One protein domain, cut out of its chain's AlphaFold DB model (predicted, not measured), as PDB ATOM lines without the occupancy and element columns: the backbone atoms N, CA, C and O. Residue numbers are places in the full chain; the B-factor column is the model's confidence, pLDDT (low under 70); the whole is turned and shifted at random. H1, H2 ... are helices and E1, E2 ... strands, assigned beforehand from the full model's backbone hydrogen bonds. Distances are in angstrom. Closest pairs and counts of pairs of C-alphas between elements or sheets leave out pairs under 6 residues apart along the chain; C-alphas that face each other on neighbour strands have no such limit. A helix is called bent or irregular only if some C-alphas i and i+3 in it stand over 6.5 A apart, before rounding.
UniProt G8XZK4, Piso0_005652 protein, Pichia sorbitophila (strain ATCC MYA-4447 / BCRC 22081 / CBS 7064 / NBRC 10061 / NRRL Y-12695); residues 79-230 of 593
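This is residues 79 to 230 of the 593 residues of the protein "Piso0_005652 protein" of Pichia sorbitophila (strain ATCC MYA-4447 / BCRC 22081 / CBS 7064 / NBRC 10061 / NRRL Y-12695) (UniProt G8XZK4). Four helices, H1, H2, H4 and H5, form an up-and-down bundle, each running against the one before it, and a smaller part made of H6, H7, the two-stranded hairpin E1 and E2, and H8 adjoins it, with H6 packed on residues 138 to 142 of H4 and H7 near H4 and H5. H3 lies off to one side, on a loop between H2 and H4, and touches no helix. The printed part has 152 residues, with eight named helices and two named strands in the order H1 H2 H3 H4 H5 H6 H7 E1 E2 H8; the sheet E1 - E2 is antiparallel and the class is mostly helix. It is compact, with a radius of gyration of the C-alphas of 16.7 A, and spans 52 by 38 by 26 A.

E1 is residues 200 to 204, 12.6 A long, and E2 is residues 207 to 211, 13.0 A. H6, residues 177 to 186, is 14.6 A long; H7 is residues 190 to 196, and H8, residues 219 to 225, ends with C-alpha 225 at (113.332, 91.068, 70.127). H1, residues 79 to 93, 20.9 A, begins with C-alpha 79 at (131.242, 110.306, 78.344). H2 is residues 100 to 114, 20.8 A; H3 is residues 122 to 128. H4, residues 138 to 154, 23.6 A, is irregular, with C-alphas 143 and 146 8.1 A apart and a kink of 65 degrees near residue 145. H5 is residues 158 to 174, 24.0 A.

In the hairpin E1 and E2, N 202 and O 209 are 2.8 A apart and N 211 and O 200 2.7 A, within hydrogen-bond range. The closest C-alphas of H6 and E2, Tyr 181 and Val 210, are 7.5 A apart; those of H7 and E1, Glu 191 and Val 201, 6.7 A. H6 touches H8 at Tyr 177 and Gly 224, 5.4 A. H6 and H7 only just touch, only at the corner, with 3 pairs of C-alphas within 8 A, the closest Leu 184 and Leu 190, 6.3 A. Residues 138 to 142 of H4 touch H6, Ser 138 to Glu 179, 6.2 A, at a steep tilt of 63 degrees. H4 touches H1 the same way at a shallow tilt of 15 degrees, C-alphas Ser 82 and Ile 140 being closest at 4.9 A. H4 and H5 form a helical hairpin, C-alphas Val 152 and Thr 161 being closest at 5.1 A. H1 and H2 form another, at a shallow tilt of 34.6 degrees, only just short of steep, with C-alphas Val 88 and Leu 110 closest at 6.4 A. Residues 160 to 167 of H5 touch H2, Thr 114 to Tyr 167, 5.9 A. H3 is apart from H2 and H4. Every O i to N i+4 pair is within hydrogen-bond range in H1, H2, H3, H5, H6 and H7; H4 has 11 of 13, and H8 0 of 3, with 2 of 4 O i to N i+3 pairs.

The C-alphas farthest apart, Gly 101 and Pro 205, are 52.7 A apart. The printed part has no cut and no long link. The mean pLDDT of the printed part is 87.2; residues 216 to 230 are under 70.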
ATOM      1  N   ASN A  79     129.947 110.629  77.746       93.81
ATOM      2  CA  ASN A  79     131.242 110.306  78.344       93.81
ATOM      3  C   ASN A  79     131.619 111.302  79.447       93.81
ATOM      4  O   ASN A  79     132.077 110.898  80.515       93.81
ATOM      5  N   ARG A  80     131.405 112.602  79.202       94.81
ATOM      6  CA  ARG A  80     131.667 113.648  80.199       94.81
ATOM      7  C   ARG A  80     130.743 113.499  81.403       94.81
ATOM      8  O   ARG A  80     131.229 113.535  82.529       94.81
ATOM      9  N   TYR A  81     129.451 113.294  81.159       96.38
ATOM     10  CA  TYR A  81     128.473 113.055  82.217       96.38
ATOM     11  C   TYR A  81     128.842 111.819  83.054       96.38
ATOM     12  O   TYR A  81     128.878 111.885  84.279       96.38
ATOM     13  N   SER A  82     129.196 110.709  82.395       96.94
ATOM     14  CA  SER A  82     129.610 109.463  83.051       96.94
ATOM     15  C   SER A  82     130.823 109.663  83.965       96.94
ATOM     16  O   SER A  82     130.835 109.157  85.085       96.94
ATOM     17  N   ALA A  83     131.820 110.437  83.521       97.31
ATOM     18  CA  ALA A  83     133.007 110.750  84.316       97.31
ATOM     19  C   ALA A  83     132.688 111.637  85.531       97.31
ATOM     20  O   ALA A  83     133.197 111.385  86.619       97.31
ATOM     21  N   GLN A  84     131.816 112.639  85.367       97.62
ATOM     22  CA  GLN A  84     131.372 113.495  86.474       97.62
ATOM     23  C   GLN A  84     130.596 112.699  87.525       97.62
ATOM     24  O   GLN A  84     130.832 112.851  88.720       97.62
ATOM     25  N   LEU A  85     129.701 111.810  87.085       97.81
ATOM     26  CA  LEU A  85     128.964 110.929  87.985       97.81
ATOM     27  C   LEU A  85     129.915 110.019  88.780       97.81
ATOM     28  O   LEU A  85     129.737 109.859  89.987       97.81
ATOM     29  N   MET A  86     130.944 109.480  88.123       97.38
ATOM     30  CA  MET A  86     131.957 108.634  88.757       97.38
ATOM     31  C   MET A  86     132.711 109.362  89.861       97.38
ATOM     32  O   MET A  86     132.859 108.828  90.958       97.38
ATOM     33  N   GLU A  87     133.170 110.580  89.578       97.19
ATOM     34  CA  GLU A  87     133.914 111.410  90.525       97.19
ATOM     35  C   GLU A  87     133.085 111.687  91.784       97.19
ATOM     36  O   GLU A  87     133.542 111.456  92.905       97.19
ATOM     37  N   VAL A  88     131.831 112.099  91.600       97.75
ATOM     38  CA  VAL A  88     130.906 112.405  92.698       97.75
ATOM     39  C   VAL A  88     130.605 111.168  93.543       97.75
ATOM     40  O   VAL A  88     130.654 111.233  94.772       97.75
ATOM     41  N   LEU A  89     130.325 110.028  92.905       97.31
ATOM     42  CA  LEU A  89     130.066 108.773  93.615       97.31
ATOM     43  C   LEU A  89     131.296 108.295  94.385       97.31
ATOM     44  O   LEU A  89     131.164 107.881  95.533       97.31
ATOM     45  N   HIS A  90     132.486 108.385  93.790       95.94
ATOM     46  CA  HIS A  90     133.728 108.005  94.456       95.94
ATOM     47  C   HIS A  90     133.962 108.849  95.716       95.94
ATOM     48  O   HIS A  90     134.271 108.303  96.771       95.94
ATOM     49  N   ILE A  91     133.755 110.167  95.639       96.62
ATOM     50  CA  ILE A  91     133.891 111.072  96.790       96.62
ATOM     51  C   ILE A  91     132.905 110.709  97.915       96.62
ATOM     52  O   ILE A  91     133.286 110.736  99.082       96.62
ATOM     53  N   LEU A  92     131.659 110.351  97.588       95.88
ATOM     54  CA  LEU A  92     130.638 110.026  98.595       95.88
ATOM     55  C   LEU A  92     130.765 108.617  99.188       95.88
ATOM     56  O   LEU A  92     130.370 108.416 100.335       95.88
ATOM     57  N   VAL A  93     131.250 107.643  98.413       94.75
ATOM     58  CA  VAL A  93     131.275 106.223  98.804       94.75
ATOM     59  C   VAL A  93     132.631 105.792  99.357       94.75
ATOM     60  O   VAL A  93     132.675 105.066 100.349       94.75
ATOM     61  N   ASP A  94     133.716 106.213  98.710       91.81
ATOM     62  CA  ASP A  94     135.088 105.783  99.013       91.81
ATOM     63  C   ASP A  94     135.958 106.926  99.556       91.81
ATOM     64  O   ASP A  94     137.089 106.703  99.991       91.81
ATOM     65  N   GLY A  95     135.446 108.159  99.528       85.75
ATOM     66  CA  GLY A  95     136.169 109.335  99.983       85.75
ATOM     67  C   GLY A  95     136.443 109.342 101.493       85.75
ATOM     68  O   GLY A  95     135.750 108.684 102.276       85.75
ATOM     69  N   PRO A  96     137.458 110.112 101.931       83.88
ATOM     70  CA  PRO A  96     137.696 110.371 103.349       83.88
ATOM     71  C   PRO A  96     136.474 111.049 103.985       83.88
ATOM     72  O   PRO A  96     135.642 111.612 103.276       83.88
ATOM     73  N   GLN A  97     136.371 111.031 105.321       89.06
ATOM     74  CA  GLN A  97     135.288 111.738 106.015       89.06
ATOM     75  C   GLN A  97     135.261 113.213 105.593       89.06
ATOM     76  O   GLN A  97     136.137 113.993 105.962       89.06
ATOM     77  N   LEU A  98     134.256 113.562 104.792       92.38
ATOM     78  CA  LEU A  98     133.978 114.928 104.379       92.38
ATOM     79  C   LEU A  98     133.377 115.684 105.557       92.38
ATOM     80  O   LEU A  98     132.615 115.122 106.349       92.38
ATOM     81  N   ASP A  99     133.677 116.975 105.641       95.00
ATOM     82  CA  ASP A  99     132.905 117.860 106.495       95.00
ATOM     83  C   ASP A  99     131.437 117.893 106.035       95.00
ATOM     84  O   ASP A  99     131.118 117.686 104.860       95.00
ATOM     85  N   GLU A 100     130.532 118.152 106.978       94.25
ATOM     86  CA  GLU A 100     129.088 118.139 106.730       94.25
ATOM     87  C   GLU A 100     128.685 119.079 105.581       94.25
ATOM     88  O   GLU A 100     127.838 118.733 104.761       94.25
ATOM     89  N   GLY A 101     129.323 120.252 105.484       96.56
ATOM     90  CA  GLY A 101     129.033 121.244 104.449       96.56
ATOM     91  C   GLY A 101     129.410 120.753 103.052       96.56
ATOM     92  O   GLY A 101     128.582 120.792 102.137       96.56
ATOM     93  N   SER A 102     130.630 120.238 102.891       96.25
ATOM     94  CA  SER A 102     131.090 119.642 101.635       96.25
ATOM     95  C   SER A 102     130.261 118.420 101.259       96.25
ATOM     96  O   SER A 102     129.894 118.272 100.094       96.25
ATOM     97  N   ARG A 103     129.894 117.573 102.230       95.81
ATOM     98  CA  ARG A 103     129.032 116.413 101.977       95.81
ATOM     99  C   ARG A 103     127.687 116.839 101.392       95.81
ATOM    100  O   ARG A 103     127.304 116.326 100.347       95.81
ATOM    101  N   ILE A 104     127.023 117.828 101.993       96.19
ATOM    102  CA  ILE A 104     125.746 118.368 101.494       96.19
ATOM    103  C   ILE A 104     125.897 118.946 100.077       96.19
ATOM    104  O   ILE A 104     125.015 118.756  99.235       96.19
ATOM    105  N   ALA A 105     127.005 119.632  99.785       97.44
ATOM    106  CA  ALA A 105     127.265 120.179  98.455       97.44
ATOM    107  C   ALA A 105     127.433 119.072  97.397       97.44
ATOM    108  O   ALA A 105     126.847 119.160  96.314       97.44
ATOM    109  N   VAL A 106     128.177 118.008  97.718       97.56
ATOM    110  CA  VAL A 106     128.388 116.862  96.821       97.56
ATOM    111  C   VAL A 106     127.102 116.042  96.658       97.56
ATOM    112  O   VAL A 106     126.762 115.670  95.537       97.56
ATOM    113  N   GLU A 107     126.328 115.834  97.728       97.50
ATOM    114  CA  GLU A 107     124.993 115.216  97.670       97.50
ATOM    115  C   GLU A 107     124.047 116.006  96.755       97.50
ATOM    116  O   GLU A 107     123.372 115.430  95.899       97.50
ATOM    117  N   SER A 108     124.037 117.336  96.884       97.69
ATOM    118  CA  SER A 108     123.241 118.220  96.027       97.69
ATOM    119  C   SER A 108     123.678 118.127  94.563       97.69
ATOM    120  O   SER A 108     122.841 118.155  93.657       97.69
ATOM    121  N   HIS A 109     124.982 117.975  94.313       98.00
ATOM    122  CA  HIS A 109     125.511 117.786  92.968       98.00
ATOM    123  C   HIS A 109     125.130 116.418  92.382       98.00
ATOM    124  O   HIS A 109     124.701 116.355  91.229       98.00
ATOM    125  N   LEU A 110     125.190 115.341  93.176       97.94
ATOM    126  CA  LEU A 110     124.730 114.014  92.761       97.94
ATOM    127  C   LEU A 110     123.238 114.023  92.426       97.94
ATOM    128  O   LEU A 110     122.835 113.509  91.382       97.94
ATOM    129  N   PHE A 111     122.426 114.634  93.290       97.75
ATOM    130  CA  PHE A 111     120.989 114.790  93.071       97.75
ATOM    131  C   PHE A 111     120.713 115.514  91.752       97.75
ATOM    132  O   PHE A 111     119.892 115.087  90.947       97.75
ATOM    133  N   TYR A 112     121.449 116.592  91.484       96.75
ATOM    134  CA  TYR A 112     121.322 117.322  90.234       96.75
ATOM    135  C   TYR A 112     121.689 116.476  89.009       96.75
ATOM    136  O   TYR A 112     120.921 116.451  88.049       96.75
ATOM    137  N   LEU A 113     122.822 115.767  89.037       96.50
ATOM    138  CA  LEU A 113     123.243 114.908  87.925       96.50
ATOM    139  C   LEU A 113     122.230 113.788  87.667       96.50
ATOM    140  O   LEU A 113     121.898 113.522  86.518       96.50
ATOM    141  N   THR A 114     121.696 113.174  88.721       96.81
ATOM    142  CA  THR A 114     120.744 112.050  88.627       96.81
ATOM    143  C   THR A 114     119.288 112.476  88.411       96.81
ATOM    144  O   THR A 114     118.414 111.631  88.230       96.81
ATOM    145  N   SER A 115     119.015 113.783  88.331       95.69
ATOM    146  CA  SER A 115     117.674 114.311  88.042       95.69
ATOM    147  C   SER A 115     117.257 114.210  86.568       95.69
ATOM    148  O   SER A 115     116.086 114.423  86.245       95.69
ATOM    149  N   TYR A 116     118.190 113.897  85.663       94.69
ATOM    150  CA  TYR A 116     117.926 113.731  84.236       94.69
ATOM    151  C   TYR A 116     118.860 112.686  83.610       94.69
ATOM    152  O   TYR A 116     119.918 112.374  84.144       94.69
ATOM    153  N   ILE A 117     118.469 112.161  82.446       94.00
ATOM    154  CA  ILE A 117     119.295 111.253  81.635       94.00
ATOM    155  C   ILE A 117     119.880 112.067  80.471       94.00
ATOM    156  O   ILE A 117     119.099 112.699  79.744       94.00
ATOM    157  N   PRO A 118     121.214 112.090  80.278       93.44
ATOM    158  CA  PRO A 118     121.828 112.857  79.202       93.44
ATOM    159  C   PRO A 118     121.416 112.289  77.845       93.44
ATOM    160  O   PRO A 118     121.284 111.075  77.665       93.44
ATOM    161  N   LYS A 119     121.231 113.178  76.868       88.06
ATOM    162  CA  LYS A 119     121.028 112.789  75.472       88.06
ATOM    163  C   LYS A 119     122.228 113.237  74.647       88.06
ATOM    164  O   LYS A 119     122.638 114.392  74.800       88.06
ATOM    165  N   PRO A 120     122.765 112.372  73.767       82.31
ATOM    166  CA  PRO A 120     123.848 112.768  72.884       82.31
ATOM    167  C   PRO A 120     123.397 113.939  72.005       82.31
ATOM    168  O   PRO A 120     122.239 114.021  71.586       82.31
ATOM    169  N   ASP A 121     124.319 114.866  71.762       82.75
ATOM    170  CA  ASP A 121     124.080 116.007  70.884       82.75
ATOM    171  C   ASP A 121     123.842 115.506  69.442       82.75
ATOM    172  O   ASP A 121     124.733 114.868  68.864       82.75
ATOM    173  N   PRO A 122     122.671 115.785  68.834       83.12
ATOM    174  CA  PRO A 122     122.356 115.329  67.481       83.12
ATOM    175  C   PRO A 122     123.341 115.862  66.430       83.12
ATOM    176  O   PRO A 122     123.604 115.189  65.429       83.12
ATOM    177  N   GLU A 123     123.936 117.042  66.641       84.06
ATOM    178  CA  GLU A 123     124.953 117.575  65.728       84.06
ATOM    179  C   GLU A 123     126.288 116.833  65.839       84.06
ATOM    180  O   GLU A 123     127.048 116.749  64.867       84.06
ATOM    181  N   PHE A 124     126.608 116.319  67.026       80.62
ATOM    182  CA  PHE A 124     127.798 115.505  67.244       80.62
ATOM    183  C   PHE A 124     127.623 114.120  66.612       80.62
ATOM    184  O   PHE A 124     128.505 113.658  65.881       80.62
ATOM    185  N   GLU A 125     126.455 113.506  66.815       81.75
ATOM    186  CA  GLU A 125     126.076 112.223  66.218       81.75
ATOM    187  C   GLU A 125     126.169 112.259  64.685       81.75
ATOM    188  O   GLU A 125     126.741 111.350  64.076       81.75
ATOM    189  N   ALA A 126     125.723 113.352  64.058       83.12
ATOM    190  CA  ALA A 126     125.811 113.532  62.610       83.12
ATOM    191  C   ALA A 126     127.255 113.642  62.078       83.12
ATOM    192  O   ALA A 126     127.520 113.248  60.939       83.12
ATOM    193  N   ARG A 127     128.189 114.191  62.867       85.25
ATOM    194  CA  ARG A 127     129.562 114.495  62.420       85.25
ATOM    195  C   ARG A 127     130.556 113.373  62.679       85.25
ATOM    196  O   ARG A 127     131.397 113.100  61.825       85.25
ATOM    197  N   HIS A 128     130.488 112.758  63.854       78.44
ATOM    198  CA  HIS A 128     131.505 111.806  64.306       78.44
ATOM    199  C   HIS A 128     131.024 110.357  64.282       78.44
ATOM    200  O   HIS A 128     131.854 109.449  64.283       78.44
ATOM    201  N   GLY A 129     129.707 110.146  64.178       73.88
ATOM    202  CA  GLY A 129     129.089 108.841  64.342       73.88
ATOM    203  C   GLY A 129     129.169 108.377  65.796       73.88
ATOM    204  O   GLY A 129     130.196 108.497  66.460       73.88
ATOM    205  N   VAL A 130     128.073 107.829  66.309       77.38
ATOM    206  CA  VAL A 130     128.069 107.233  67.647       77.38
ATOM    207  C   VAL A 130     128.659 105.828  67.545       77.38
ATOM    208  O   VAL A 130     128.178 104.996  66.774       77.38
ATOM    209  N   PHE A 131     129.724 105.559  68.302       81.69
ATOM    210  CA  PHE A 131     130.389 104.257  68.321       81.69
ATOM    211  C   PHE A 131     130.298 103.648  69.711       81.69
ATOM    212  O   PHE A 131     130.892 104.164  70.649       81.69
ATOM    213  N   TYR A 132     129.614 102.512  69.834       83.75
ATOM    214  CA  TYR A 132     129.531 101.799  71.104       83.75
ATOM    215  C   TYR A 132     130.929 101.409  71.629       83.75
ATOM    216  O   TYR A 132     131.713 100.829  70.874       83.75
ATOM    217  N   PRO A 133     131.250 101.652  72.913       85.44
ATOM    218  CA  PRO A 133     130.356 102.134  73.973       85.44
ATOM    219  C   PRO A 133     130.331 103.662  74.150       85.44
ATOM    220  O   PRO A 133     129.597 104.157  74.994       85.44
ATOM    221  N   ASN A 134     131.133 104.417  73.405       87.81
ATOM    222  CA  ASN A 134     131.289 105.859  73.589       87.81
ATOM    223  C   ASN A 134     130.066 106.636  73.084       87.81
ATOM    224  O   ASN A 134     129.533 106.345  72.014       87.81
ATOM    225  N   GLU A 135     129.660 107.659  73.841       88.88
ATOM    226  CA  GLU A 135     128.461 108.477  73.557       88.88
ATOM    227  C   GLU A 135     127.132 107.691  73.554       88.88
ATOM    228  O   GLU A 135     126.103 108.210  73.131       88.88
ATOM    229  N   GLN A 136     127.137 106.453  74.060       90.62
ATOM    230  CA  GLN A 136     125.941 105.644  74.292       90.62
ATOM    231  C   GLN A 136     125.560 105.662  75.772       90.62
ATOM    232  O   GLN A 136     126.431 105.681  76.643       90.62
ATOM    233  N   ILE A 137     124.259 105.608  76.064       92.12
ATOM    234  CA  ILE A 137     123.725 105.676  77.435       92.12
ATOM    235  C   ILE A 137     124.262 104.518  78.286       92.12
ATOM    236  O   ILE A 137     124.580 104.705  79.465       92.12
ATOM    237  N   SER A 138     124.472 103.345  77.679       93.38
ATOM    238  CA  SER A 138     125.091 102.194  78.339       93.38
ATOM    239  C   SER A 138     126.442 102.502  78.990       93.38
ATOM    240  O   SER A 138     126.807 101.837  79.956       93.38
ATOM    241  N   LYS A 139     127.191 103.499  78.490       95.06
ATOM    242  CA  LYS A 139     128.494 103.894  79.045       95.06
ATOM    243  C   LYS A 139     128.403 104.275  80.515       95.06
ATOM    244  O   LYS A 139     129.286 103.905  81.280       95.06
ATOM    245  N   ILE A 140     127.318 104.948  80.901       96.62
ATOM    246  CA  ILE A 140     127.081 105.381  82.279       96.62
ATOM    247  C   ILE A 140     127.087 104.170  83.209       96.62
ATOM    248  O   ILE A 140     127.744 104.199  84.245       96.62
ATOM    249  N   LEU A 141     126.409 103.087  82.818       96.44
ATOM    250  CA  LEU A 141     126.379 101.849  83.595       96.44
ATOM    251  C   LEU A 141     127.714 101.106  83.539       96.44
ATOM    252  O   LEU A 141     128.179 100.655  84.577       96.44
ATOM    253  N   ILE A 142     128.357 101.012  82.371       95.75
ATOM    254  CA  ILE A 142     129.676 100.359  82.243       95.75
ATOM    255  C   ILE A 142     130.681 100.955  83.234       95.75
ATOM    256  O   ILE A 142     131.446 100.223  83.854       95.75
ATOM    257  N   ASP A 143     130.650 102.275  83.386       96.56
ATOM    258  CA  ASP A 143     131.589 103.016  84.217       96.56
ATOM    259  C   ASP A 143     131.198 103.045  85.696       96.56
ATOM    260  O   ASP A 143     132.061 102.944  86.564       96.56
ATOM    261  N   ASN A 144     129.905 103.207  85.988       97.25
ATOM    262  CA  ASN A 144     129.441 103.593  87.321       97.25
ATOM    263  C   ASN A 144     128.600 102.536  88.034       97.25
ATOM    264  O   ASN A 144     128.231 102.763  89.183       97.25
ATOM    265  N   TYR A 145     128.259 101.406  87.403       96.81
ATOM    266  CA  TYR A 145     127.281 100.464  87.963       96.81
ATOM    267  C   TYR A 145     127.642  99.985  89.373       96.81
ATOM    268  O   TYR A 145     126.800 100.045  90.264       96.81
ATOM    269  N   ASN A 146     128.895  99.588  89.602       95.38
ATOM    270  CA  ASN A 146     129.330  99.102  90.913       95.38
ATOM    271  C   ASN A 146     129.265 100.205  91.978       95.38
ATOM    272  O   ASN A 146     128.793  99.964  93.086       95.38
ATOM    273  N   SER A 147     129.687 101.426  91.637       96.25
ATOM    274  CA  SER A 147     129.641 102.577  92.547       96.25
ATOM    275  C   SER A 147     128.206 102.996  92.856       96.25
ATOM    276  O   SER A 147     127.891 103.287  94.004       96.25
ATOM    277  N   LEU A 148     127.319 102.967  91.858       97.00
ATOM    278  CA  LEU A 148     125.888 103.217  92.024       97.00
ATOM    279  C   LEU A 148     125.235 102.152  92.910       97.00
ATOM    280  O   LEU A 148     124.501 102.493  93.832       97.00
ATOM    281  N   LEU A 149     125.527 100.872  92.674       95.75
ATOM    282  CA  LEU A 149     124.988  99.766  93.463       95.75
ATOM    283  C   LEU A 149     125.480  99.820  94.915       95.75
ATOM    284  O   LEU A 149     124.694  99.656  95.852       95.75
ATOM    285  N   LYS A 150     126.772 100.099  95.113       96.06
ATOM    286  CA  LYS A 150     127.360 100.305  96.439       96.06
ATOM    287  C   LYS A 150     126.719 101.508  97.129       96.06
ATOM    288  O   LYS A 150     126.242 101.362  98.245       96.06
ATOM    289  N   PHE A 151     126.602 102.647  96.445       97.06
ATOM    290  CA  PHE A 151     125.927 103.836  96.968       97.06
ATOM    291  C   PHE A 151     124.492 103.523  97.406       97.06
ATOM    292  O   PHE A 151     124.115 103.794  98.541       97.06
ATOM    293  N   VAL A 152     123.699 102.881  96.547       96.38
ATOM    294  CA  VAL A 152     122.297 102.573  96.849       96.38
ATOM    295  C   VAL A 152     122.148 101.602  98.027       96.38
ATOM    296  O   VAL A 152     121.163 101.669  98.758       96.38
ATOM    297  N   SER A 153     123.114 100.707  98.236       95.00
ATOM    298  CA  SER A 153     123.051  99.707  99.308       95.00
ATOM    299  C   SER A 153     123.613 100.185 100.647       95.00
ATOM    300  O   SER A 153     123.136  99.730 101.687       95.00
ATOM    301  N   THR A 154     124.606 101.079 100.653       95.88
ATOM    302  CA  THR A 154     125.325 101.458 101.882       95.88
ATOM    303  C   THR A 154     125.096 102.896 102.331       95.88
ATOM    304  O   THR A 154     125.354 103.210 103.494       95.88
ATOM    305  N   TYR A 155     124.630 103.785 101.449       96.31
ATOM    306  CA  TYR A 155     124.556 105.208 101.764       96.31
ATOM    307  C   TYR A 155     123.389 105.544 102.701       96.31
ATOM    308  O   TYR A 155     122.255 105.099 102.514       96.31
ATOM    309  N   PHE A 156     123.670 106.363 103.717       94.81
ATOM    310  CA  PHE A 156     122.763 106.612 104.842       94.81
ATOM    311  C   PHE A 156     121.559 107.506 104.489       94.81
ATOM    312  O   PHE A 156     120.499 107.378 105.105       94.81
ATOM    313  N   ASN A 157     121.692 108.424 103.522       95.62
ATOM    314  CA  ASN A 157     120.612 109.340 103.149       95.62
ATOM    315  C   ASN A 157     119.570 108.625 102.273       95.62
ATOM    316  O   ASN A 157     119.667 108.608 101.046       95.62
ATOM    317  N   LEU A 158     118.529 108.079 102.909       95.31
ATOM    318  CA  LEU A 158     117.477 107.303 102.240       95.31
ATOM    319  C   LEU A 158     116.747 108.067 101.126       95.31
ATOM    320  O   LEU A 158     116.332 107.450 100.143       95.31
ATOM    321  N   SER A 159     116.586 109.390 101.249       96.75
ATOM    322  CA  SER A 159     115.923 110.205 100.222       96.75
ATOM    323  C   SER A 159     116.757 110.250  98.944       96.75
ATOM    324  O   SER A 159     116.243 110.003  97.851       96.75
ATOM    325  N   LEU A 160     118.057 110.521  99.084       97.19
ATOM    326  CA  LEU A 160     118.987 110.551  97.960       97.19
ATOM    327  C   LEU A 160     119.183 109.151  97.370       97.19
ATOM    328  O   LEU A 160     119.083 108.978  96.161       97.19
ATOM    329  N   THR A 161     119.355 108.134  98.213       97.50
ATOM    330  CA  THR A 161     119.436 106.725  97.803       97.50
ATOM    331  C   THR A 161     118.215 106.290  96.990       97.50
ATOM    332  O   THR A 161     118.354 105.673  95.930       97.50
ATOM    333  N   SER A 162     117.007 106.661  97.424       96.81
ATOM    334  CA  SER A 162     115.768 106.367  96.689       96.81
ATOM    335  C   SER A 162     115.718 107.090  95.340       96.81
ATOM    336  O   SER A 162     115.295 106.505  94.341       96.81
ATOM    337  N   HIS A 163     116.181 108.343  95.287       97.25
ATOM    338  CA  HIS A 163     116.284 109.108  94.045       97.25
ATOM    339  C   HIS A 163     117.258 108.457  93.052       97.25
ATOM    340  O   HIS A 163     116.891 108.224  91.902       97.25
ATOM    341  N   VAL A 164     118.452 108.070  93.509       97.62
ATOM    342  CA  VAL A 164     119.459 107.390  92.681       97.62
ATOM    343  C   VAL A 164     118.965 106.015  92.218       97.62
ATOM    344  O   VAL A 164     119.164 105.651  91.062       97.62
ATOM    345  N   THR A 165     118.244 105.275  93.065       96.38
ATOM    346  CA  THR A 165     117.614 104.000  92.675       96.38
ATOM    347  C   THR A 165     116.612 104.208  91.542       96.38
ATOM    348  O   THR A 165     116.634 103.487  90.544       96.38
ATOM    349  N   ARG A 166     115.750 105.225  91.662       95.94
ATOM    350  CA  ARG A 166     114.803 105.589  90.606       95.94
ATOM    351  C   ARG A 166     115.528 105.977  89.319       95.94
ATOM    352  O   ARG A 166     115.142 105.499  88.257       95.94
ATOM    353  N   TYR A 167     116.589 106.774  89.420       96.75
ATOM    354  CA  TYR A 167     117.437 107.127  88.285       96.75
ATOM    355  C   TYR A 167     118.032 105.885  87.605       96.75
ATOM    356  O   TYR A 167     117.938 105.767  86.388       96.75
ATOM    357  N   MET A 168     118.564 104.913  88.357       95.81
ATOM    358  CA  MET A 168     119.079 103.658  87.785       95.81
ATOM    359  C   MET A 168     118.002 102.882  87.020       95.81
ATOM    360  O   MET A 168     118.262 102.373  85.928       95.81
ATOM    361  N   VAL A 169     116.789 102.798  87.569       93.31
ATOM    362  CA  VAL A 169     115.657 102.134  86.909       93.31
ATOM    363  C   VAL A 169     115.269 102.870  85.621       93.31
ATOM    364  O   VAL A 169     115.133 102.243  84.571       93.31
ATOM    365  N   GLU A 170     115.140 104.198  85.672       92.88
ATOM    366  CA  GLU A 170     114.844 105.028  84.496       92.88
ATOM    367  C   GLU A 170     115.946 104.918  83.429       92.88
ATOM    368  O   GLU A 170     115.641 104.820  82.237       92.88
ATOM    369  N   LEU A 171     117.212 104.842  83.848       93.25
ATOM    370  CA  LEU A 171     118.365 104.656  82.976       93.25
ATOM    371  C   LEU A 171     118.286 103.320  82.236       93.25
ATOM    372  O   LEU A 171     118.375 103.313  81.011       93.25
ATOM    373  N   ILE A 172     118.030 102.207  82.932       91.75
ATOM    374  CA  ILE A 172     117.867 100.890  82.290       91.75
ATOM    375  C   ILE A 172     116.693 100.887  81.313       91.75
ATOM    376  O   ILE A 172     116.817 100.363  80.207       91.75
ATOM    377  N   TYR A 173     115.573 101.509  81.676       88.12
ATOM    378  CA  TYR A 173     114.420 101.625  80.784       88.12
ATOM    379  C   TYR A 173     114.655 102.541  79.573       88.12
ATOM    380  O   TYR A 173     113.879 102.494  78.614       88.12
ATOM    381  N   SER A 174     115.696 103.373  79.602       89.75
ATOM    382  CA  SER A 174     116.101 104.208  78.468       89.75
ATOM    383  C   SER A 174     117.044 103.502  77.486       89.75
ATOM    384  O   SER A 174     117.206 103.981  76.364       89.75
ATOM    385  N   LEU A 175     117.624 102.360  77.875       88.81
ATOM    386  CA  LEU A 175     118.560 101.608  77.044       88.81
ATOM    387  C   LEU A 175     117.879 100.918  75.865       88.81
ATOM    388  O   LEU A 175     116.732 100.469  75.921       88.81
ATOM    389  N   GLN A 176     118.653 100.746  74.803       86.00
ATOM    390  CA  GLN A 176     118.306  99.883  73.692       86.00
ATOM    391  C   GLN A 176     118.574  98.422  74.067       86.00
ATOM    392  O   GLN A 176     119.508  98.078  74.787       86.00
ATOM    393  N   TYR A 177     117.766  97.514  73.534       80.31
ATOM    394  CA  TYR A 177     117.818  96.104  73.923       80.31
ATOM    395  C   TYR A 177     119.164  95.424  73.609       80.31
ATOM    396  O   TYR A 177     119.645  94.589  74.375       80.31
ATOM    397  N   TRP A 178     119.818  95.813  72.509       83.62
ATOM    398  CA  TRP A 178     121.160  95.317  72.207       83.62
ATOM    399  C   TRP A 178     122.198  95.826  73.217       83.62
ATOM    400  O   TRP A 178     123.132  95.085  73.513       83.62
ATOM    401  N   GLU A 179     122.039  97.026  73.789       88.75
ATOM    402  CA  GLU A 179     122.924  97.530  74.847       88.75
ATOM    403  C   GLU A 179     122.797  96.668  76.101       88.75
ATOM    404  O   GLU A 179     123.809  96.247  76.651       88.75
ATOM    405  N   VAL A 180     121.567  96.318  76.502       89.25
ATOM    406  CA  VAL A 180     121.309  95.445  77.663       89.25
ATOM    407  C   VAL A 180     122.018  94.096  77.515       89.25
ATOM    408  O   VAL A 180     122.623  93.612  78.469       89.25
ATOM    409  N   TYR A 181     122.022  93.508  76.314       87.56
ATOM    410  CA  TYR A 181     122.781  92.280  76.069       87.56
ATOM    411  C   TYR A 181     124.279  92.456  76.263       87.56
ATOM    412  O   TYR A 181     124.905  91.626  76.917       87.56
ATOM    413  N   HIS A 182     124.865  93.517  75.706       88.69
ATOM    414  CA  HIS A 182     126.295  93.767  75.883       88.69
ATOM    415  C   HIS A 182     126.626  94.037  77.353       88.69
ATOM    416  O   HIS A 182     127.641  93.546  77.844       88.69
ATOM    417  N   LEU A 183     125.751  94.746  78.068       91.62
ATOM    418  CA  LEU A 183     125.892  94.991  79.497       91.62
ATOM    419  C   LEU A 183     125.852  93.698  80.307       91.62
ATOM    420  O   LEU A 183     126.692  93.546  81.178       91.62
ATOM    421  N   LEU A 184     124.978  92.736  80.002       91.75
ATOM    422  CA  LEU A 184     124.950  91.445  80.704       91.75
ATOM    423  C   LEU A 184     126.256  90.647  80.568       91.75
ATOM    424  O   LEU A 184     126.624  89.912  81.480       91.75
ATOM    425  N   TYR A 185     126.970  90.797  79.450       89.44
ATOM    426  CA  TYR A 185     128.292  90.183  79.286       89.44
ATOM    427  C   TYR A 185     129.396  90.923  80.050       89.44
ATOM    428  O   TYR A 185     130.363  90.289  80.468       89.44
ATOM    429  N   LEU A 186     129.282  92.246  80.202       91.62
ATOM    430  CA  LEU A 186     130.273  93.078  80.894       91.62
ATOM    431  C   LEU A 186     130.045  93.131  82.414       91.62
ATOM    432  O   LEU A 186     131.004  93.213  83.173       91.62
ATOM    433  N   LEU A 187     128.786  93.077  82.841       93.31
ATOM    434  CA  LEU A 187     128.301  93.275  84.205       93.31
ATOM    435  C   LEU A 187     127.331  92.133  84.563       93.31
ATOM    436  O   LEU A 187     126.115  92.306  84.481       93.31
ATOM    437  N   PRO A 188     127.831  90.951  84.964       89.44
ATOM    438  CA  PRO A 188     126.971  89.804  85.276       89.44
ATOM    439  C   PRO A 188     126.031  90.068  86.464       89.44
ATOM    440  O   PRO A 188     124.917  89.553  86.503       89.44
ATOM    441  N   GLU A 189     126.431  90.927  87.404       91.50
ATOM    442  CA  GLU A 189     125.607  91.328  88.555       91.50
ATOM    443  C   GLU A 189     124.349  92.114  88.157       91.50
ATOM    444  O   GLU A 189     123.382  92.171  88.920       91.50
ATOM    445  N   LEU A 190     124.325  92.678  86.944       93.06
ATOM    446  CA  LEU A 190     123.158  93.363  86.397       93.06
ATOM    447  C   LEU A 190     121.953  92.424  86.268       93.06
ATOM    448  O   LEU A 190     120.815  92.878  86.365       93.06
ATOM    449  N   GLU A 191     122.175  91.114  86.108       93.06
ATOM    450  CA  GLU A 191     121.100  90.120  86.018       93.06
ATOM    451  C   GLU A 191     120.165  90.174  87.235       93.06
ATOM    452  O   GLU A 191     118.943  90.092  87.087       93.06
ATOM    453  N   HIS A 192     120.721  90.341  88.438       91.38
ATOM    454  CA  HIS A 192     119.921  90.425  89.656       91.38
ATOM    455  C   HIS A 192     119.036  91.676  89.654       91.38
ATOM    456  O   HIS A 192     117.840  91.584  89.927       91.38
ATOM    457  N   PHE A 193     119.601  92.823  89.272       91.75
ATOM    458  CA  PHE A 193     118.860  94.078  89.185       91.75
ATOM    459  C   PHE A 193     117.749  94.011  88.130       91.75
ATOM    460  O   PHE A 193     116.623  94.426  88.387       91.75
ATOM    461  N   LEU A 194     118.024  93.425  86.961       91.81
ATOM    462  CA  LEU A 194     117.022  93.258  85.904       91.81
ATOM    463  C   LEU A 194     115.830  92.418  86.375       91.81
ATOM    464  O   LEU A 194     114.686  92.813  86.141       91.81
ATOM    465  N   LYS A 195     116.074  91.333  87.120       91.56
ATOM    466  CA  LYS A 195     114.999  90.517  87.710       91.56
ATOM    467  C   LYS A 195     114.124  91.315  88.682       91.56
ATOM    468  O   LYS A 195     112.909  91.138  88.671       91.56
ATOM    469  N   LEU A 196     114.708  92.218  89.477       90.06
ATOM    470  CA  LEU A 196     113.950  93.103  90.377       90.06
ATOM    471  C   LEU A 196     113.044  94.079  89.615       90.06
ATOM    472  O   LEU A 196     111.970  94.430  90.094       90.06
ATOM    473  N   VAL A 197     113.451  94.481  88.411       88.69
ATOM    474  CA  VAL A 197     112.705  95.394  87.527       88.69
ATOM    475  C   VAL A 197     111.726  94.632  86.607       88.69
ATOM    476  O   VAL A 197     111.159  95.198  85.672       88.69
ATOM    477  N   HIS A 198     111.486  93.342  86.879       87.88
ATOM    478  CA  HIS A 198     110.654  92.436  86.073       87.88
ATOM    479  C   HIS A 198     111.148  92.239  84.630       87.88
ATOM    480  O   HIS A 198     110.361  91.985  83.720       87.88
ATOM    481  N   ILE A 199     112.457  92.357  84.407       87.75
ATOM    482  CA  ILE A 199     113.113  91.964  83.161       87.75
ATOM    483  C   ILE A 199     113.702  90.570  83.382       87.75
ATOM    484  O   ILE A 199     114.713  90.403  84.068       87.75
ATOM    485  N   ASP A 200     113.065  89.555  82.803       87.94
ATOM    486  CA  ASP A 200     113.511  88.175  82.965       87.94
ATOM    487  C   ASP A 200     114.760  87.918  82.119       87.94
ATOM    488  O   ASP A 200     114.819  88.269  80.941       87.94
ATOM    489  N   VAL A 201     115.751  87.240  82.693       89.19
ATOM    490  CA  VAL A 201     116.948  86.798  81.971       89.19
ATOM    491  C   VAL A 201     117.021  85.278  82.044       89.19
ATOM    492  O   VAL A 201     117.098  84.697  83.126       89.19
ATOM    493  N   PHE A 202     116.974  84.624  80.886       86.31
ATOM    494  CA  PHE A 202     117.070  83.174  80.753       86.31
ATOM    495  C   PHE A 202     118.442  82.799  80.212       86.31
ATOM    496  O   PHE A 202     118.788  83.157  79.087       86.31
ATOM    497  N   GLN A 203     119.216  82.027  80.970       85.50
ATOM    498  CA  GLN A 203     120.487  81.524  80.466       85.50
ATOM    499  C   GLN A 203     120.248  80.371  79.486       85.50
ATOM    500  O   GLN A 203     119.697  79.331  79.845       85.50
ATOM    501  N   THR A 204     120.677  80.541  78.239       82.94
ATOM    502  CA  THR A 204     120.618  79.503  77.203       82.94
ATOM    503  C   THR A 204     122.037  79.039  76.851       82.94
ATOM    504  O   THR A 204     122.998  79.780  77.079       82.94
ATOM    505  N   PRO A 205     122.228  77.848  76.246       79.56
ATOM    506  CA  PRO A 205     123.546  77.422  75.758       79.56
ATOM    507  C   PRO A 205     124.152  78.366  74.703       79.56
ATOM    508  O   PRO A 205     125.330  78.239  74.376       79.56
ATOM    509  N   PHE A 206     123.365  79.303  74.167       73.88
ATOM    510  CA  PHE A 206     123.786  80.286  73.171       73.88
ATOM    511  C   PHE A 206     124.018  81.690  73.751       73.88
ATOM    512  O   PHE A 206     124.425  82.583  73.009       73.88
ATOM    513  N   GLY A 207     123.799  81.882  75.056       79.88
ATOM    514  CA  GLY A 207     123.910  83.168  75.745       79.88
ATOM    515  C   GLY A 207     122.686  83.495  76.608       79.88
ATOM    516  O   GLY A 207     121.707  82.738  76.603       79.88
ATOM    517  N   PRO A 208     122.727  84.604  77.365       83.38
ATOM    518  CA  PRO A 208     121.557  85.104  78.070       83.38
ATOM    519  C   PRO A 208     120.492  85.528  77.052       83.38
ATOM    520  O   PRO A 208     120.816  86.052  75.990       83.38
ATOM    521  N   LEU A 209     119.226  85.296  77.377       83.69
ATOM    522  CA  LEU A 209     118.057  85.745  76.630       83.69
ATOM    523  C   LEU A 209     117.242  86.659  77.543       83.69
ATOM    524  O   LEU A 209     116.779  86.222  78.592       83.69
ATOM    525  N   VAL A 210     117.059  87.915  77.144       84.12
ATOM    526  CA  VAL A 210     116.365  88.921  77.960       84.12
ATOM    527  C   VAL A 210     114.904  89.004  77.532       84.12
ATOM    528  O   VAL A 210     114.615  89.260  76.373       84.12
ATOM    529  N   ARG A 211     113.939  88.821  78.419       82.88
ATOM    530  CA  ARG A 211     112.524  89.056  78.124       82.88
ATOM    531  C   ARG A 211     112.085  90.322  78.862       82.88
ATOM    532  O   ARG A 211     112.054  90.318  80.090       82.88
ATOM    533  N   PRO A 212     111.772  91.413  78.142       75.69
ATOM    534  CA  PRO A 212     111.272  92.616  78.781       75.69
ATOM    535  C   PRO A 212     109.850  92.392  79.315       75.69
ATOM    536  O   PRO A 212     109.113  91.576  78.751       75.69
ATOM    537  N   PRO A 213     109.440  93.130  80.360       77.62
ATOM    538  CA  PRO A 213     108.080  93.076  80.867       77.62
ATOM    539  C   PRO A 213     107.097  93.606  79.819       77.62
ATOM    540  O   PRO A 213     107.418  94.516  79.052       77.62
ATOM    541  N   GLU A 214     105.879  93.062  79.814       72.56
ATOM    542  CA  GLU A 214     104.841  93.376  78.817       72.56
ATOM    543  C   GLU A 214     104.536  94.881  78.736       72.56
ATOM    544  O   GLU A 214     104.326  95.437  77.661       72.56
ATOM    545  N   ASN A 215     104.633  95.573  79.873       71.50
ATOM    546  CA  ASN A 215     104.379  97.009  79.995       71.50
ATOM    547  C   ASN A 215     105.469  97.893  79.356       71.50
ATOM    548  O   ASN A 215     105.286  99.103  79.233       71.50
ATOM    549  N   LEU A 216     106.612  97.313  78.979       67.50
ATOM    550  CA  LEU A 216     107.791  98.024  78.479       67.50
ATOM    551  C   LEU A 216     108.019  97.832  76.971       67.50
ATOM    552  O   LEU A 216     109.022  98.289  76.424       67.50
ATOM    553  N   LEU A 217     107.096  97.180  76.267       61.47
ATOM    554  CA  LEU A 217     107.137  97.037  74.811       61.47
ATOM    555  C   LEU A 217     106.870  98.387  74.113       61.47
ATOM    556  O   LEU A 217     105.824  98.604  73.514       61.47
ATOM    557  N   LYS A 218     107.828  99.319  74.180       62.19
ATOM    558  CA  LYS A 218     107.917 100.455  73.249       62.19
ATOM    559  C   LYS A 218     108.386  99.946  71.880       62.19
ATOM    560  O   LYS A 218     109.146  98.981  71.813       62.19
ATOM    561  N   ASP A 219     108.025 100.631  70.794       55.62
ATOM    562  CA  ASP A 219     108.409 100.252  69.417       55.62
ATOM    563  C   ASP A 219     109.928 100.061  69.222       55.62
ATOM    564  O   ASP A 219     110.364  99.233  68.420       55.62
ATOM    565  N   SER A 220     110.755 100.778  69.993       52.81
ATOM    566  CA  SER A 220     112.218 100.628  69.997       52.81
ATOM    567  C   SER A 220     112.696  99.296  70.596       52.81
ATOM    568  O   SER A 220     113.731  98.776  70.185       52.81
ATOM    569  N   MET A 221     111.940  98.713  71.529       52.88
ATOM    570  CA  MET A 221     112.256  97.445  72.200       52.88
ATOM    571  C   MET A 221     111.909  96.234  71.326       52.88
ATOM    572  O   MET A 221     112.596  95.214  71.365       52.88
ATOM    573  N   ILE A 222     110.885  96.360  70.476       53.16
ATOM    574  CA  ILE A 222     110.447  95.308  69.543       53.16
ATOM    575  C   ILE A 222     111.507  95.052  68.457       53.16
ATOM    576  O   ILE A 222     111.686  93.915  68.021       53.16
ATOM    577  N   GLN A 223     112.271  96.080  68.074       55.28
ATOM    578  CA  GLN A 223     113.356  95.970  67.087       55.28
ATOM    579  C   GLN A 223     114.477  95.017  67.531       55.28
ATOM    580  O   GLN A 223     115.095  94.366  66.690       55.28
ATOM    581  N   GLY A 224     114.722  94.902  68.840       49.19
ATOM    582  CA  GLY A 224     115.732  94.000  69.395       49.19
ATOM    583  C   GLY A 224     115.246  92.564  69.618       49.19
ATOM    584  O   GLY A 224     116.045  91.633  69.574       49.19
ATOM    585  N   LEU A 225     113.937  92.370  69.812       45.91
ATOM    586  CA  LEU A 225     113.332  91.068  70.127       45.91
ATOM    587  C   LEU A 225     113.269  90.102  68.940       45.91
ATOM    588  O   LEU A 225     112.980  88.921  69.132       45.91
ATOM    589  N   GLN A 226     113.541  90.565  67.717       49.41
ATOM    590  CA  GLN A 226     113.451  89.693  66.551       49.41
ATOM    591  C   GLN A 226     114.547  88.623  66.474       49.41
ATOM    592  O   GLN A 226     114.320  87.649  65.762       49.41
ATOM    593  N   PHE A 227     115.686  88.720  67.184       48.88
ATOM    594  CA  PHE A 227     116.742  87.706  67.024       48.88
ATOM    595  C   PHE A 227     117.560  87.395  68.295       48.88
ATOM    596  O   PHE A 227     118.328  88.234  68.757       48.88
ATOM    597  N   PRO A 228     117.494  86.150  68.808       43.28
ATOM    598  CA  PRO A 228     118.183  85.722  70.023       43.28
ATOM    599  C   PRO A 228     119.569  85.115  69.743       43.28
ATOM    600  O   PRO A 228     119.878  84.050  70.271       43.28
ATOM    601  N   PHE A 229     120.399  85.705  68.867       45.12
ATOM    602  CA  PHE A 229     121.689  85.081  68.531       45.12
ATOM    603  C   PHE A 229     122.850  86.054  68.275       45.12
ATOM    604  O   PHE A 229     122.785  86.859  67.342       45.12
ATOM    605  N   PRO A 230     123.981  85.897  68.989       44.12
ATOM    606  CA  PRO A 230     125.228  86.569  68.673       44.12
ATOM    607  C   PRO A 230     125.929  85.782  67.559       44.12
ATOM    608  O   PRO A 230     126.719  84.875  67.814       44.12
TER     609      PRO A 230